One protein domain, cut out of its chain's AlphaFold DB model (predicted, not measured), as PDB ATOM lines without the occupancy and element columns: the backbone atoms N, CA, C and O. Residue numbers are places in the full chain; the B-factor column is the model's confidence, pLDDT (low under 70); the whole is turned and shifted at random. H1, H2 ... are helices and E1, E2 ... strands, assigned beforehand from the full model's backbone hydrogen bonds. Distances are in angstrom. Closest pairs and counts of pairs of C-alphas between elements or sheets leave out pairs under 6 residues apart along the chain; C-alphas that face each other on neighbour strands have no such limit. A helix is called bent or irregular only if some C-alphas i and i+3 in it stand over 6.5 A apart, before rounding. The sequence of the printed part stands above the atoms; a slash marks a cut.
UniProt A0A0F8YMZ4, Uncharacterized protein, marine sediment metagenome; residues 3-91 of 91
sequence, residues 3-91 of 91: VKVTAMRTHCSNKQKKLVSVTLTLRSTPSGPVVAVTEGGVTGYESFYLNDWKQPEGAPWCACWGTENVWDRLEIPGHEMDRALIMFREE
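What this domain is: This is residues 3 to 91 of the 91 residues of an uncharacterized protein of marine sediment metagenome (UniProt A0A0F8YMZ4). What shape is this? It is one curled sheet of six strands, like part of a barrel, folded into two leaves that face each other, E4 and E3 opposite E1, E6 and E5, with the long bent strand E2 as hinge; the single helix H1 is at one end. What makes it up? The printed part has 89 residues, with strands E1 to E6 and then H1 along the chain; the antiparallel sheet runs E4, E3, E2, E1, E6, E5, and the class is mixed, helices and strands. How large is it? It is compact, with a radius of gyration of the C-alphas of 12.9 A and spans of 39 by 26 by 25 A.

How they stand to each other: How do the first four strands follow each other? E1, residues 3 to 11, E2, residues 17 to 29, E3, residues 32 to 39, and E4, residues 47 to 49, form a meander, each strand the antiparallel neighbour of the one before. N 7 and O 20 are 2.8 A apart between E1 and E2, N 27 and O 34 2.9 A between E2 and E3, and N 48 and O 35 2.8 A between E3 and E4. What follows? E5, residues 61 to 67, and E6, residues 70 to 76, form an antiparallel hairpin, with N 63 and O 74 2.9 A apart, and E6 is also the antiparallel neighbour of E1, with N 8 and O 75 2.8 A apart. The closest C-alphas of the edge strands E4 and E5 are those of Phe 48 and Ala 63, 6.5 A apart. Where is the helix? H1, residues 78 to 89, is on the strongly twisted sheet at a height of 8.5 A; its closest C-alpha pair with E1 is Val 5 and Glu 80, 6.0 A. Every O i to N i+4 pair in H1 is within hydrogen-bond range.

Where its parts are: Where does the first strand lie? E1 begins at C-alpha 3 (303.053, 205.176, 247.884), is 24.1 A long and bends by 53 degrees at residue 6. How long are the others? E2 is 30.7 A and bends by 70 degrees at residue 20; E3 is 21.5 A, E4 6.5 A, E5 20.3 A and E6 19.8 A. Where does the helix end? H1 is 16.6 A long and ends at C-alpha 89 (307.535, 194.330, 244.891).

The domain as a whole: What are the extremes? The C-alphas farthest apart are those of Asn 69 and Glu 90, 41.2 A. Is anything missing or long? The printed part has no cut, and the link from E4 to E5, 11 residues, is long. Where is confidence low? Residues 51 to 55, 66 to 70 and 91 have pLDDT under 70; the mean of the printed part is 84.5.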
ATOM      1  N   VAL A   3     302.218 205.043 246.676       94.88
ATOM      2  CA  VAL A   3     303.053 205.176 247.884       94.88
ATOM      3  C   VAL A   3     303.367 206.639 248.146       94.88
ATOM      4  O   VAL A   3     303.927 207.328 247.298       94.88
ATOM      5  N   LYS A   4     303.036 207.120 249.342       96.06
ATOM      6  CA  LYS A   4     303.351 208.484 249.769       96.06
ATOM      7  C   LYS A   4     304.754 208.543 250.369       96.06
ATOM      8  O   LYS A   4     305.063 207.747 251.257       96.06
ATOM      9  N   VAL A   5     305.572 209.490 249.916       95.38
ATOM     10  CA  VAL A   5     306.949 209.711 250.395       95.38
ATOM     11  C   VAL A   5     307.204 211.184 250.711       95.38
ATOM     12  O   VAL A   5     306.454 212.075 250.288       95.38
ATOM     13  N   THR A   6     308.283 211.444 251.442       95.81
ATOM     14  CA  THR A   6     308.843 212.789 251.601       95.81
ATOM     15  C   THR A   6     309.827 213.085 250.472       95.81
ATOM     16  O   THR A   6     310.658 212.251 250.125       95.81
ATOM     17  N   ALA A   7     309.764 214.292 249.913       94.06
ATOM     18  CA  ALA A   7     310.689 214.771 248.893       94.06
ATOM     19  C   ALA A   7     311.135 216.212 249.177       94.06
ATOM     20  O   ALA A   7     310.510 216.950 249.942       94.06
ATOM     21  N   MET A   8     312.229 216.627 248.545       94.19
ATOM     22  CA  MET A   8     312.751 217.987 248.599       94.19
ATOM     23  C   MET A   8     312.539 218.674 247.253       94.19
ATOM     24  O   MET A   8     313.122 218.275 246.249       94.19
ATOM     25  N   ARG A   9     311.748 219.747 247.235       91.12
ATOM     26  CA  ARG A   9     311.643 220.650 246.086       91.12
ATOM     27  C   ARG A   9     312.676 221.759 246.230       91.12
ATOM     28  O   ARG A   9     312.693 222.452 247.245       91.12
ATOM     29  N   THR A  10     313.501 221.953 245.212       90.38
ATOM     30  CA  THR A  10     314.466 223.050 245.119       90.38
ATOM     31  C   THR A  10     314.117 223.932 243.930       90.38
ATOM     32  O   THR A  10     314.100 223.454 242.800       90.38
ATOM     33  N   HIS A  11     313.894 225.220 244.173       87.44
ATOM     34  CA  HIS A  11     313.725 226.210 243.119       87.44
ATOM     35  C   HIS A  11     315.097 226.591 242.558       87.44
ATOM     36  O   HIS A  11     315.944 227.139 243.266       87.44
ATOM     37  N   CYS A  12     315.383 226.270 241.297       84.94
ATOM     38  CA  CYS A  12     316.758 226.294 240.787       84.94
ATOM     39  C   CYS A  12     317.319 227.706 240.591       84.94
ATOM     40  O   CYS A  12     318.542 227.859 240.657       84.94
ATOM     41  N   SER A  13     316.478 228.728 240.388       85.00
ATOM     42  CA  SER A  13     316.948 230.115 240.222       85.00
ATOM     43  C   SER A  13     317.359 230.785 241.541       85.00
ATOM     44  O   SER A  13     318.432 231.372 241.606       85.00
ATOM     45  N   ASN A  14     316.560 230.658 242.605       88.31
ATOM     46  CA  ASN A  14     316.807 231.298 243.907       88.31
ATOM     47  C   ASN A  14     317.337 230.327 244.983       88.31
ATOM     48  O   ASN A  14     317.592 230.737 246.112       88.31
ATOM     49  N   LYS A  15     317.498 229.044 244.637       89.38
ATOM     50  CA  LYS A  15     317.980 227.954 245.503       89.38
ATOM     51  C   LYS A  15     317.115 227.677 246.739       89.38
ATOM     52  O   LYS A  15     317.559 226.949 247.627       89.38
ATOM     53  N   GLN A  16     315.887 228.198 246.801       90.88
ATOM     54  CA  GLN A  16     314.979 227.936 247.914       90.88
ATOM     55  C   GLN A  16     314.583 226.458 247.938       90.88
ATOM     56  O   GLN A  16     314.194 225.893 246.917       90.88
ATOM     57  N   LYS A  17     314.664 225.842 249.120       92.88
ATOM     58  CA  LYS A  17     314.319 224.436 249.344       92.88
ATOM     59  C   LYS A  17     313.061 224.317 250.194       92.88
ATOM     60  O   LYS A  17     312.884 225.077 251.145       92.88
ATOM     61  N   LYS A  18     312.202 223.353 249.871       92.25
ATOM     62  CA  LYS A  18     310.965 223.064 250.597       92.25
ATOM     63  C   LYS A  18     310.736 221.556 250.657       92.25
ATOM     64  O   LYS A  18     310.707 220.899 249.618       92.25
ATOM     65  N   LEU A  19     310.517 221.031 251.862       94.44
ATOM     66  CA  LEU A  19     310.021 219.669 252.038       94.44
ATOM     67  C   LEU A  19     308.568 219.591 251.568       94.44
ATOM     68  O   LEU A  19     307.734 220.424 251.931       94.44
ATOM     69  N   VAL A  20     308.283 218.593 250.746       92.75
ATOM     70  CA  VAL A  20     306.961 218.322 250.189       92.75
ATOM     71  C   VAL A  20     306.650 216.843 250.355       92.75
ATOM     72  O   VAL A  20     307.554 216.012 250.435       92.75
ATOM     73  N   SER A  21     305.368 216.509 250.421       94.94
ATOM     74  CA  SER A  21     304.934 215.119 250.370       94.94
ATOM     75  C   SER A  21     304.394 214.830 248.982       94.94
ATOM     76  O   SER A  21     303.604 215.620 248.466       94.94
ATOM     77  N   VAL A  22     304.839 213.724 248.392       94.69
ATOM     78  CA  VAL A  22     304.466 213.325 247.033       94.69
ATOM     79  C   VAL A  22     303.928 211.904 247.026       94.69
ATOM     80  O   VAL A  22     304.334 211.075 247.842       94.69
ATOM     81  N   THR A  23     303.019 211.628 246.098       95.12
ATOM     82  CA  THR A  23     302.471 210.289 245.868       95.12
ATOM     83  C   THR A  23     303.141 209.694 244.636       95.12
ATOM     84  O   THR A  23     303.134 210.304 243.568       95.12
ATOM     85  N   LEU A  24     303.732 208.513 244.794       94.50
ATOM     86  CA  LEU A  24     304.427 207.762 243.757       94.50
ATOM     87  C   LEU A  24     303.574 206.596 243.271       94.50
ATOM     88  O   LEU A  24     302.932 205.909 244.065       94.50
ATOM     89  N   THR A  25     303.636 206.318 241.975       94.19
ATOM     90  CA  THR A  25     303.058 205.116 241.361       94.19
ATOM     91  C   THR A  25     304.090 204.447 240.472       94.19
ATOM     92  O   THR A  25     304.825 205.129 239.756       94.19
ATOM     93  N   LEU A  26     304.138 203.117 240.491       91.81
ATOM     94  CA  LEU A  26     304.917 202.359 239.520       91.81
ATOM     95  C   LEU A  26     304.111 202.232 238.222       91.81
ATOM     96  O   LEU A  26     302.940 201.852 238.247       91.81
ATOM     97  N   ARG A  27     304.730 202.559 237.089       89.69
ATOM     98  CA  ARG A  27     304.126 202.442 235.758       89.69
ATOM     99  C   ARG A  27     305.057 201.682 234.831       89.69
ATOM    100  O   ARG A  27     306.264 201.909 234.837       89.69
ATOM    101  N   SER A  28     304.490 200.837 233.984       88.25
ATOM    102  CA  SER A  28     305.226 200.207 232.890       88.25
ATOM    103  C   SER A  28     305.168 201.104 231.658       88.25
ATOM    104  O   SER A  28     304.085 201.497 231.227       88.25
ATOM    105  N   THR A  29     306.323 201.426 231.083       86.06
ATOM    106  CA  THR A  29     306.435 202.151 229.809       86.06
ATOM    107  C   THR A  29     307.112 201.260 228.764       86.06
ATOM    108  O   THR A  29     307.751 200.274 229.141       86.06
ATOM    109  N   PRO A  30     307.039 201.589 227.461       86.12
ATOM    110  CA  PRO A  30     307.784 200.860 226.430       86.12
ATOM    111  C   PRO A  30     309.303 200.810 226.673       86.12
ATOM    112  O   PRO A  30     309.957 199.865 226.246       86.12
ATOM    113  N   SER A  31     309.859 201.798 227.383       82.75
ATOM    114  CA  SER A  31     311.281 201.872 227.756       82.75
ATOM    115  C   SER A  31     311.603 201.172 229.086       82.75
ATOM    116  O   SER A  31     312.759 201.132 229.505       82.75
ATOM    117  N   GLY A  32     310.591 200.610 229.756       85.25
ATOM    118  CA  GLY A  32     310.712 199.910 231.031       85.25
ATOM    119  C   GLY A  32     309.908 200.532 232.175       85.25
ATOM    120  O   GLY A  32     309.119 201.460 231.961       85.25
ATOM    121  N   PRO A  33     310.050 199.996 233.399       87.50
ATOM    122  CA  PRO A  33     309.333 200.499 234.556       87.50
ATOM    123  C   PRO A  33     309.855 201.876 234.983       87.50
ATOM    124  O   PRO A  33     311.060 202.141 235.012       87.50
ATOM    125  N   VAL A  34     308.923 202.750 235.346       90.62
ATOM    126  CA  VAL A  34     309.197 204.092 235.860       90.62
ATOM    127  C   VAL A  34     308.393 204.327 237.128       90.62
ATOM    128  O   VAL A  34     307.264 203.854 237.263       90.62
ATOM    129  N   VAL A  35     308.951 205.106 238.044       91.69
ATOM    130  CA  VAL A  35     308.209 205.647 239.183       91.69
ATOM    131  C   VAL A  35     307.718 207.034 238.797       91.69
ATOM    132  O   VAL A  35     308.521 207.920 238.527       91.69
ATOM    133  N   ALA A  36     306.408 207.233 238.741       92.19
ATOM    134  CA  ALA A  36     305.792 208.511 238.401       92.19
ATOM    135  C   ALA A  36     305.220 209.185 239.648       92.19
ATOM    136  O   ALA A  36     304.568 208.532 240.465       92.19
ATOM    137  N   VAL A  37     305.409 210.496 239.760       92.69
ATOM    138  CA  VAL A  37     304.735 211.333 240.752       92.69
ATOM    139  C   VAL A  37     303.329 211.638 240.253       92.69
ATOM    140  O   VAL A  37     303.157 212.211 239.183       92.69
ATOM    141  N   THR A  38     302.312 211.258 241.021       90.25
ATOM    142  CA  THR A  38     300.903 211.488 240.662       90.25
ATOM    143  C   THR A  38     300.254 212.604 241.460       90.25
ATOM    144  O   THR A  38     299.269 213.174 241.007       90.25
ATOM    145  N   GLU A  39     300.799 212.931 242.633       90.31
ATOM    146  CA  GLU A  39     300.316 214.014 243.491       90.31
ATOM    147  C   GLU A  39     301.480 214.661 244.240       90.31
ATOM    148  O   GLU A  39     302.505 214.022 244.486       90.31
ATOM    149  N   GLY A  40     301.326 215.930 244.623       84.81
ATOM    150  CA  GLY A  40     302.343 216.680 245.374       84.81
ATOM    151  C   GLY A  40     303.596 217.045 244.568       84.81
ATOM    152  O   GLY A  40     304.422 217.826 245.044       84.81
ATOM    153  N   GLY A  41     303.714 216.519 243.345       81.56
ATOM    154  CA  GLY A  41     304.593 217.035 242.304       81.56
ATOM    155  C   GLY A  41     304.216 218.462 241.917       81.56
ATOM    156  O   GLY A  41     303.191 219.004 242.335       81.56
ATOM    157  N   VAL A  42     305.072 219.103 241.134       75.88
ATOM    158  CA  VAL A  42     304.868 220.499 240.738       75.88
ATOM    159  C   VAL A  42     304.064 220.585 239.456       75.88
ATOM    160  O   VAL A  42     303.242 221.484 239.308       75.88
ATOM    161  N   THR A  43     304.280 219.628 238.562       76.44
ATOM    162  CA  THR A  43     303.618 219.529 237.262       76.44
ATOM    163  C   THR A  43     302.729 218.294 237.156       76.44
ATOM    164  O   THR A  43     301.811 218.288 236.341       76.44
ATOM    165  N   GLY A  44     302.977 217.259 237.973       70.94
ATOM    166  CA  GLY A  44     302.296 215.965 237.874       70.94
ATOM    167  C   GLY A  44     302.852 215.064 236.763       70.94
ATOM    168  O   GLY A  44     302.277 214.013 236.483       70.94
ATOM    169  N   TYR A  45     303.954 215.475 236.127       77.50
ATOM    170  CA  TYR A  45     304.646 214.731 235.069       77.50
ATOM    171  C   TYR A  45     306.035 214.245 235.497       77.50
ATOM    172  O   TYR A  45     306.770 213.689 234.684       77.50
ATOM    173  N   GLU A  46     306.430 214.456 236.754       86.50
ATOM    174  CA  GLU A  46     307.734 214.027 237.242       86.50
ATOM    175  C   GLU A  46     307.825 212.492 237.245       86.50
ATOM    176  O   GLU A  46     306.996 211.803 237.844       86.50
ATOM    177  N   SER A  47     308.845 211.940 236.584       86.81
ATOM    178  CA  SER A  47     309.066 210.495 236.495       86.81
ATOM    179  C   SER A  47     310.533 210.127 236.673       86.81
ATOM    180  O   SER A  47     311.419 210.812 236.165       86.81
ATOM    181  N   PHE A  48     310.771 209.002 237.336       87.06
ATOM    182  CA  PHE A  48     312.079 208.443 237.633       87.06
ATOM    183  C   PHE A  48     312.216 207.102 236.913       87.06
ATOM    184  O   PHE A  48     311.491 206.149 237.209       87.06
ATOM    185  N   TYR A  49     313.124 207.036 235.944       82.44
ATOM    186  CA  TYR A  49     313.391 205.812 235.195       82.44
ATOM    187  C   TYR A  49     314.200 204.851 236.059       82.44
ATOM    188  O   TYR A  49     315.261 205.214 236.559       82.44
ATOM    189  N   LEU A  50     313.688 203.633 236.246       81.88
ATOM    190  CA  LEU A  50     314.381 202.599 237.024       81.88
ATOM    191  C   LEU A  50     315.452 201.876 236.204       81.88
ATOM    192  O   LEU A  50     316.311 201.194 236.761       81.88
ATOM    193  N   ASN A  51     315.404 202.052 234.888       66.31
ATOM    194  CA  ASN A  51     316.389 201.543 233.956       66.31
ATOM    195  C   ASN A  51     317.399 202.659 233.649       66.31
ATOM    196  O   ASN A  51     317.006 203.803 233.451       66.31
ATOM    197  N   ASP A  52     318.682 202.298 233.596       53.06
ATOM    198  CA  ASP A  52     319.799 203.065 233.010       53.06
ATOM    199  C   ASP A  52     320.730 203.893 233.904       53.06
ATOM    200  O   ASP A  52     321.694 204.464 233.393       53.06
ATOM    201  N   TRP A  53     320.622 203.849 235.233       52.97
ATOM    202  CA  TRP A  53     321.744 204.304 236.066       52.97
ATOM    203  C   TRP A  53     321.947 203.423 237.291       52.97
ATOM    204  O   TRP A  53     321.040 203.233 238.096       52.97
ATOM    205  N   LYS A  54     323.182 202.935 237.470       61.50
ATOM    206  CA  LYS A  54     323.686 202.515 238.781       61.50
ATOM    207  C   LYS A  54     323.701 203.755 239.672       61.50
ATOM    208  O   LYS A  54     324.731 204.424 239.771       61.50
ATOM    209  N   GLN A  55     322.555 204.122 240.241       66.56
ATOM    210  CA  GLN A  55     322.556 205.133 241.283       66.56
ATOM    211  C   GLN A  55     323.429 204.610 242.424       66.56
ATOM    212  O   GLN A  55     323.297 203.441 242.799       66.56
ATOM    213  N   PRO A  56     324.357 205.431 242.940       72.81
ATOM    214  CA  PRO A  56     325.065 205.083 244.155       72.81
ATOM    215  C   PRO A  56     324.046 204.761 245.249       72.81
ATOM    216  O   PRO A  56     323.016 205.427 245.353       72.81
ATOM    217  N   GLU A  57     324.329 203.741 246.048       73.25
ATOM    218  CA  GLU A  57     323.468 203.357 247.161       73.25
ATOM    219  C   GLU A  57     323.184 204.570 248.063       73.25
ATOM    220  O   GLU A  57     324.091 205.330 248.416       73.25
ATOM    221  N   GLY A  58     321.907 204.799 248.377       73.94
ATOM    222  CA  GLY A  58     321.460 205.932 249.187       73.94
ATOM    223  C   GLY A  58     321.470 207.303 248.494       73.94
ATOM    224  O   GLY A  58     321.057 208.287 249.118       73.94
ATOM    225  N   ALA A  59     321.893 207.409 247.228       84.19
ATOM    226  CA  ALA A  59     321.811 208.662 246.480       84.19
ATOM    227  C   ALA A  59     320.347 209.105 246.282       84.19
ATOM    228  O   ALA A  59     319.451 208.268 246.154       84.19
ATOM    229  N   PRO A  60     320.072 210.421 246.271       88.38
ATOM    230  CA  PRO A  60     318.731 210.909 246.007       88.38
ATOM    231  C   PRO A  60     318.355 210.708 244.539       88.38
ATOM    232  O   PRO A  60     319.125 210.998 243.620       88.38
ATOM    233  N   TRP A  61     317.108 210.314 244.328       90.44
ATOM    234  CA  TRP A  61     316.491 210.251 243.017       90.44
ATOM    235  C   TRP A  61     316.040 211.647 242.611       90.44
ATOM    236  O   TRP A  61     315.262 212.284 243.318       90.44
ATOM    237  N   CYS A  62     316.524 212.130 241.469       88.38
ATOM    238  CA  CYS A  62     316.237 213.481 240.999       88.38
ATOM    239  C   CYS A  62     315.340 213.457 239.761       88.38
ATOM    240  O   CYS A  62     315.651 212.789 238.779       88.38
ATOM    241  N   ALA A  63     314.277 214.254 239.792       86.81
ATOM    242  CA  ALA A  63     313.541 214.670 238.610       86.81
ATOM    243  C   ALA A  63     313.707 216.186 238.479       86.81
ATOM    244  O   ALA A  63     313.511 216.930 239.442       86.81
ATOM    245  N   CYS A  64     314.104 216.641 237.297       78.38
ATOM    246  CA  CYS A  64     314.174 218.058 236.965       78.38
ATOM    247  C   CYS A  64     313.054 218.378 235.983       78.38
ATOM    248  O   CYS A  64     312.813 217.609 235.053       78.38
ATOM    249  N   TRP A  65     312.413 219.526 236.152       73.94
ATOM    250  CA  TRP A  65     311.490 220.060 235.158       73.94
ATOM    251  C   TRP A  65     311.628 221.578 235.098       73.94
ATOM    252  O   TRP A  65     312.000 222.241 236.071       73.94
ATOM    253  N   GLY A  66     311.314 222.123 233.930       63.50
ATOM    254  CA  GLY A  66     311.185 223.554 233.725       63.50
ATOM    255  C   GLY A  66     309.865 223.870 233.037       63.50
ATOM    256  O   GLY A  66     309.472 223.175 232.105       63.50
ATOM    257  N   THR A  67     309.181 224.912 233.499       59.81
ATOM    258  CA  THR A  67     308.168 225.630 232.713       59.81
ATOM    259  C   THR A  67     308.816 226.865 232.083       59.81
ATOM    260  O   THR A  67     309.962 227.196 232.407       59.81
ATOM    261  N   GLU A  68     308.107 227.590 231.207       55.16
ATOM    262  CA  GLU A  68     308.580 228.904 230.754       55.16
ATOM    263  C   GLU A  68     308.911 229.774 231.981       55.16
ATOM    264  O   GLU A  68     308.048 230.072 232.806       55.16
ATOM    265  N   ASN A  69     310.191 230.139 232.107       54.72
ATOM    266  CA  ASN A  69     310.777 231.001 233.142       54.72
ATOM    267  C   ASN A  69     311.009 230.408 234.548       54.72
ATOM    268  O   ASN A  69     311.543 231.122 235.399       54.72
ATOM    269  N   VAL A  70     310.700 229.133 234.817       66.44
ATOM    270  CA  VAL A  70     310.950 228.513 236.138       66.44
ATOM    271  C   VAL A  70     311.505 227.104 235.978       66.44
ATOM    272  O   VAL A  70     310.933 226.295 235.263       66.44
ATOM    273  N   TRP A  71     312.613 226.809 236.660       74.25
ATOM    274  CA  TRP A  71     313.194 225.469 236.752       74.25
ATOM    275  C   TRP A  71     313.204 225.034 238.206       74.25
ATOM    276  O   TRP A  71     313.787 225.724 239.043       74.25
ATOM    277  N   ASP A  72     312.635 223.870 238.480       82.75
ATOM    278  CA  ASP A  72     312.629 223.267 239.802       82.75
ATOM    279  C   ASP A  72     313.186 221.842 239.735       82.75
ATOM    280  O   ASP A  72     313.187 221.170 238.700       82.75
ATOM    281  N   ARG A  73     313.691 221.387 240.876       88.94
ATOM    282  CA  ARG A  73     314.226 220.044 241.077       88.94
ATOM    283  C   ARG A  73     313.473 219.370 242.214       88.94
ATOM    284  O   ARG A  73     313.361 219.959 243.288       88.94
ATOM    285  N   LEU A  74     312.993 218.147 242.004       90.81
ATOM    286  CA  LEU A  74     312.419 217.280 243.035       90.81
ATOM    287  C   LEU A  74     313.429 216.185 243.321       90.81
ATOM    288  O   LEU A  74     313.827 215.448 242.420       90.81
ATOM    289  N   GLU A  75     313.825 216.085 244.578       92.88
ATOM    290  CA  GLU A  75     314.750 215.070 245.057       92.88
ATOM    291  C   GLU A  75     313.999 214.169 246.033       92.88
ATOM    292  O   GLU A  75     313.530 214.631 247.074       92.88
ATOM    293  N   ILE A  76     313.875 212.889 245.700       93.25
ATOM    294  CA  ILE A  76     313.393 211.865 246.622       93.25
ATOM    295  C   ILE A  76     314.630 211.266 247.295       93.25
ATOM    296  O   ILE A  76     315.505 210.757 246.591       93.25
ATOM    297  N   PRO A  77     314.755 211.331 248.630       93.31
ATOM    298  CA  PRO A  77     315.853 210.677 249.335       93.31
ATOM    299  C   PRO A  77     315.937 209.186 248.982       93.31
ATOM    300  O   PRO A  77     314.902 208.533 248.862       93.31
ATOM    301  N   GLY A  78     317.152 208.634 248.866       91.44
ATOM    302  CA  GLY A  78     317.354 207.230 248.477       91.44
ATOM    303  C   GLY A  78     316.526 206.257 249.320       91.44
ATOM    304  O   GLY A  78     315.735 205.500 248.775       91.44
ATOM    305  N   HIS A  79     316.569 206.402 250.648       91.38
ATOM    306  CA  HIS A  79     315.804 205.560 251.577       91.38
ATOM    307  C   HIS A  79     314.274 205.620 251.386       91.38
ATOM    308  O   HIS A  79     313.585 204.636 251.638       91.38
ATOM    309  N   GLU A  80     313.723 206.759 250.954       94.00
ATOM    310  CA  GLU A  80     312.287 206.891 250.663       94.00
ATOM    311  C   GLU A  80     311.926 206.184 249.353       94.00
ATOM    312  O   GLU A  80     310.888 205.526 249.275       94.00
ATOM    313  N   MET A  81     312.796 206.276 248.340       92.00
ATOM    314  CA  MET A  81     312.613 205.536 247.093       92.00
ATOM    315  C   MET A  81     312.778 204.029 247.311       92.00
ATOM    316  O   MET A  81     311.945 203.262 246.837       92.00
ATOM    317  N   ASP A  82     313.787 203.597 248.068       90.19
ATOM    318  CA  ASP A  82     314.018 202.184 248.389       90.19
ATOM    319  C   ASP A  82     312.805 201.585 249.105       90.19
ATOM    320  O   ASP A  82     312.308 200.524 248.720       90.19
ATOM    321  N   ARG A  83     312.254 202.312 250.087       92.31
ATOM    322  CA  ARG A  83     311.008 201.935 250.761       92.31
ATOM    323  C   ARG A  83     309.853 201.792 249.769       92.31
ATOM    324  O   ARG A  83     309.133 200.800 249.826       92.31
ATOM    325  N   ALA A  84     309.673 202.752 248.860       92.38
ATOM    326  CA  ALA A  84     308.615 202.683 247.855       92.38
ATOM    327  C   ALA A  84     308.793 201.490 246.902       92.38
ATOM    328  O   ALA A  84     307.825 200.796 246.605       92.38
ATOM    329  N   LEU A  85     310.024 201.203 246.469       89.94
ATOM    330  CA  LEU A  85     310.339 200.076 245.590       89.94
ATOM    331  C   LEU A  85     310.116 198.717 246.259       89.94
ATOM    332  O   LEU A  85     309.660 197.797 245.586       89.94
ATOM    333  N   ILE A  86     310.411 198.580 247.556       90.88
ATOM    334  CA  ILE A  86     310.078 197.373 248.331       90.88
ATOM    335  C   ILE A  86     308.563 197.177 248.346       90.88
ATOM    336  O   ILE A  86     308.087 196.110 247.969       90.88
ATOM    337  N   MET A  87     307.807 198.229 248.674       90.81
ATOM    338  CA  MET A  87     306.342 198.177 248.699       90.81
ATOM    339  C   MET A  87     305.750 197.788 247.336       90.81
ATOM    340  O   MET A  87     304.799 197.021 247.282       90.81
ATOM    341  N   PHE A  88     306.337 198.253 246.229       90.31
ATOM    342  CA  PHE A  88     305.896 197.866 244.885       90.31
ATOM    343  C   PHE A  88     306.214 196.411 244.498       90.31
ATOM    344  O   PHE A  88     305.643 195.934 243.522       90.31
ATOM    345  N   ARG A  89     307.143 195.727 245.181       85.75
ATOM    346  CA  ARG A  89     307.535 194.330 244.891       85.75
ATOM    347  C   ARG A  89     306.763 193.293 245.702       85.75
ATOM    348  O   ARG A  89     306.803 192.120 245.352       85.75
ATOM    349  N   GLU A  90     306.152 193.708 246.805       83.44
ATOM    350  CA  GLU A  90     305.362 192.838 247.685       83.44
ATOM    351  C   GLU A  90     303.904 192.664 247.203       83.44
ATOM    352  O   GLU A  90     303.129 191.967 247.856       83.44
ATOM    353  N   GLU A  91     303.546 193.256 246.054       60.28
ATOM    354  CA  GLU A  91     302.290 193.053 245.303       60.28
ATOM    355  C   GLU A  91     302.511 192.155 244.074       60.28
ATOM    356  O   GLU A  91     301.635 191.295 243.816       60.28
TER     357      GLU A  91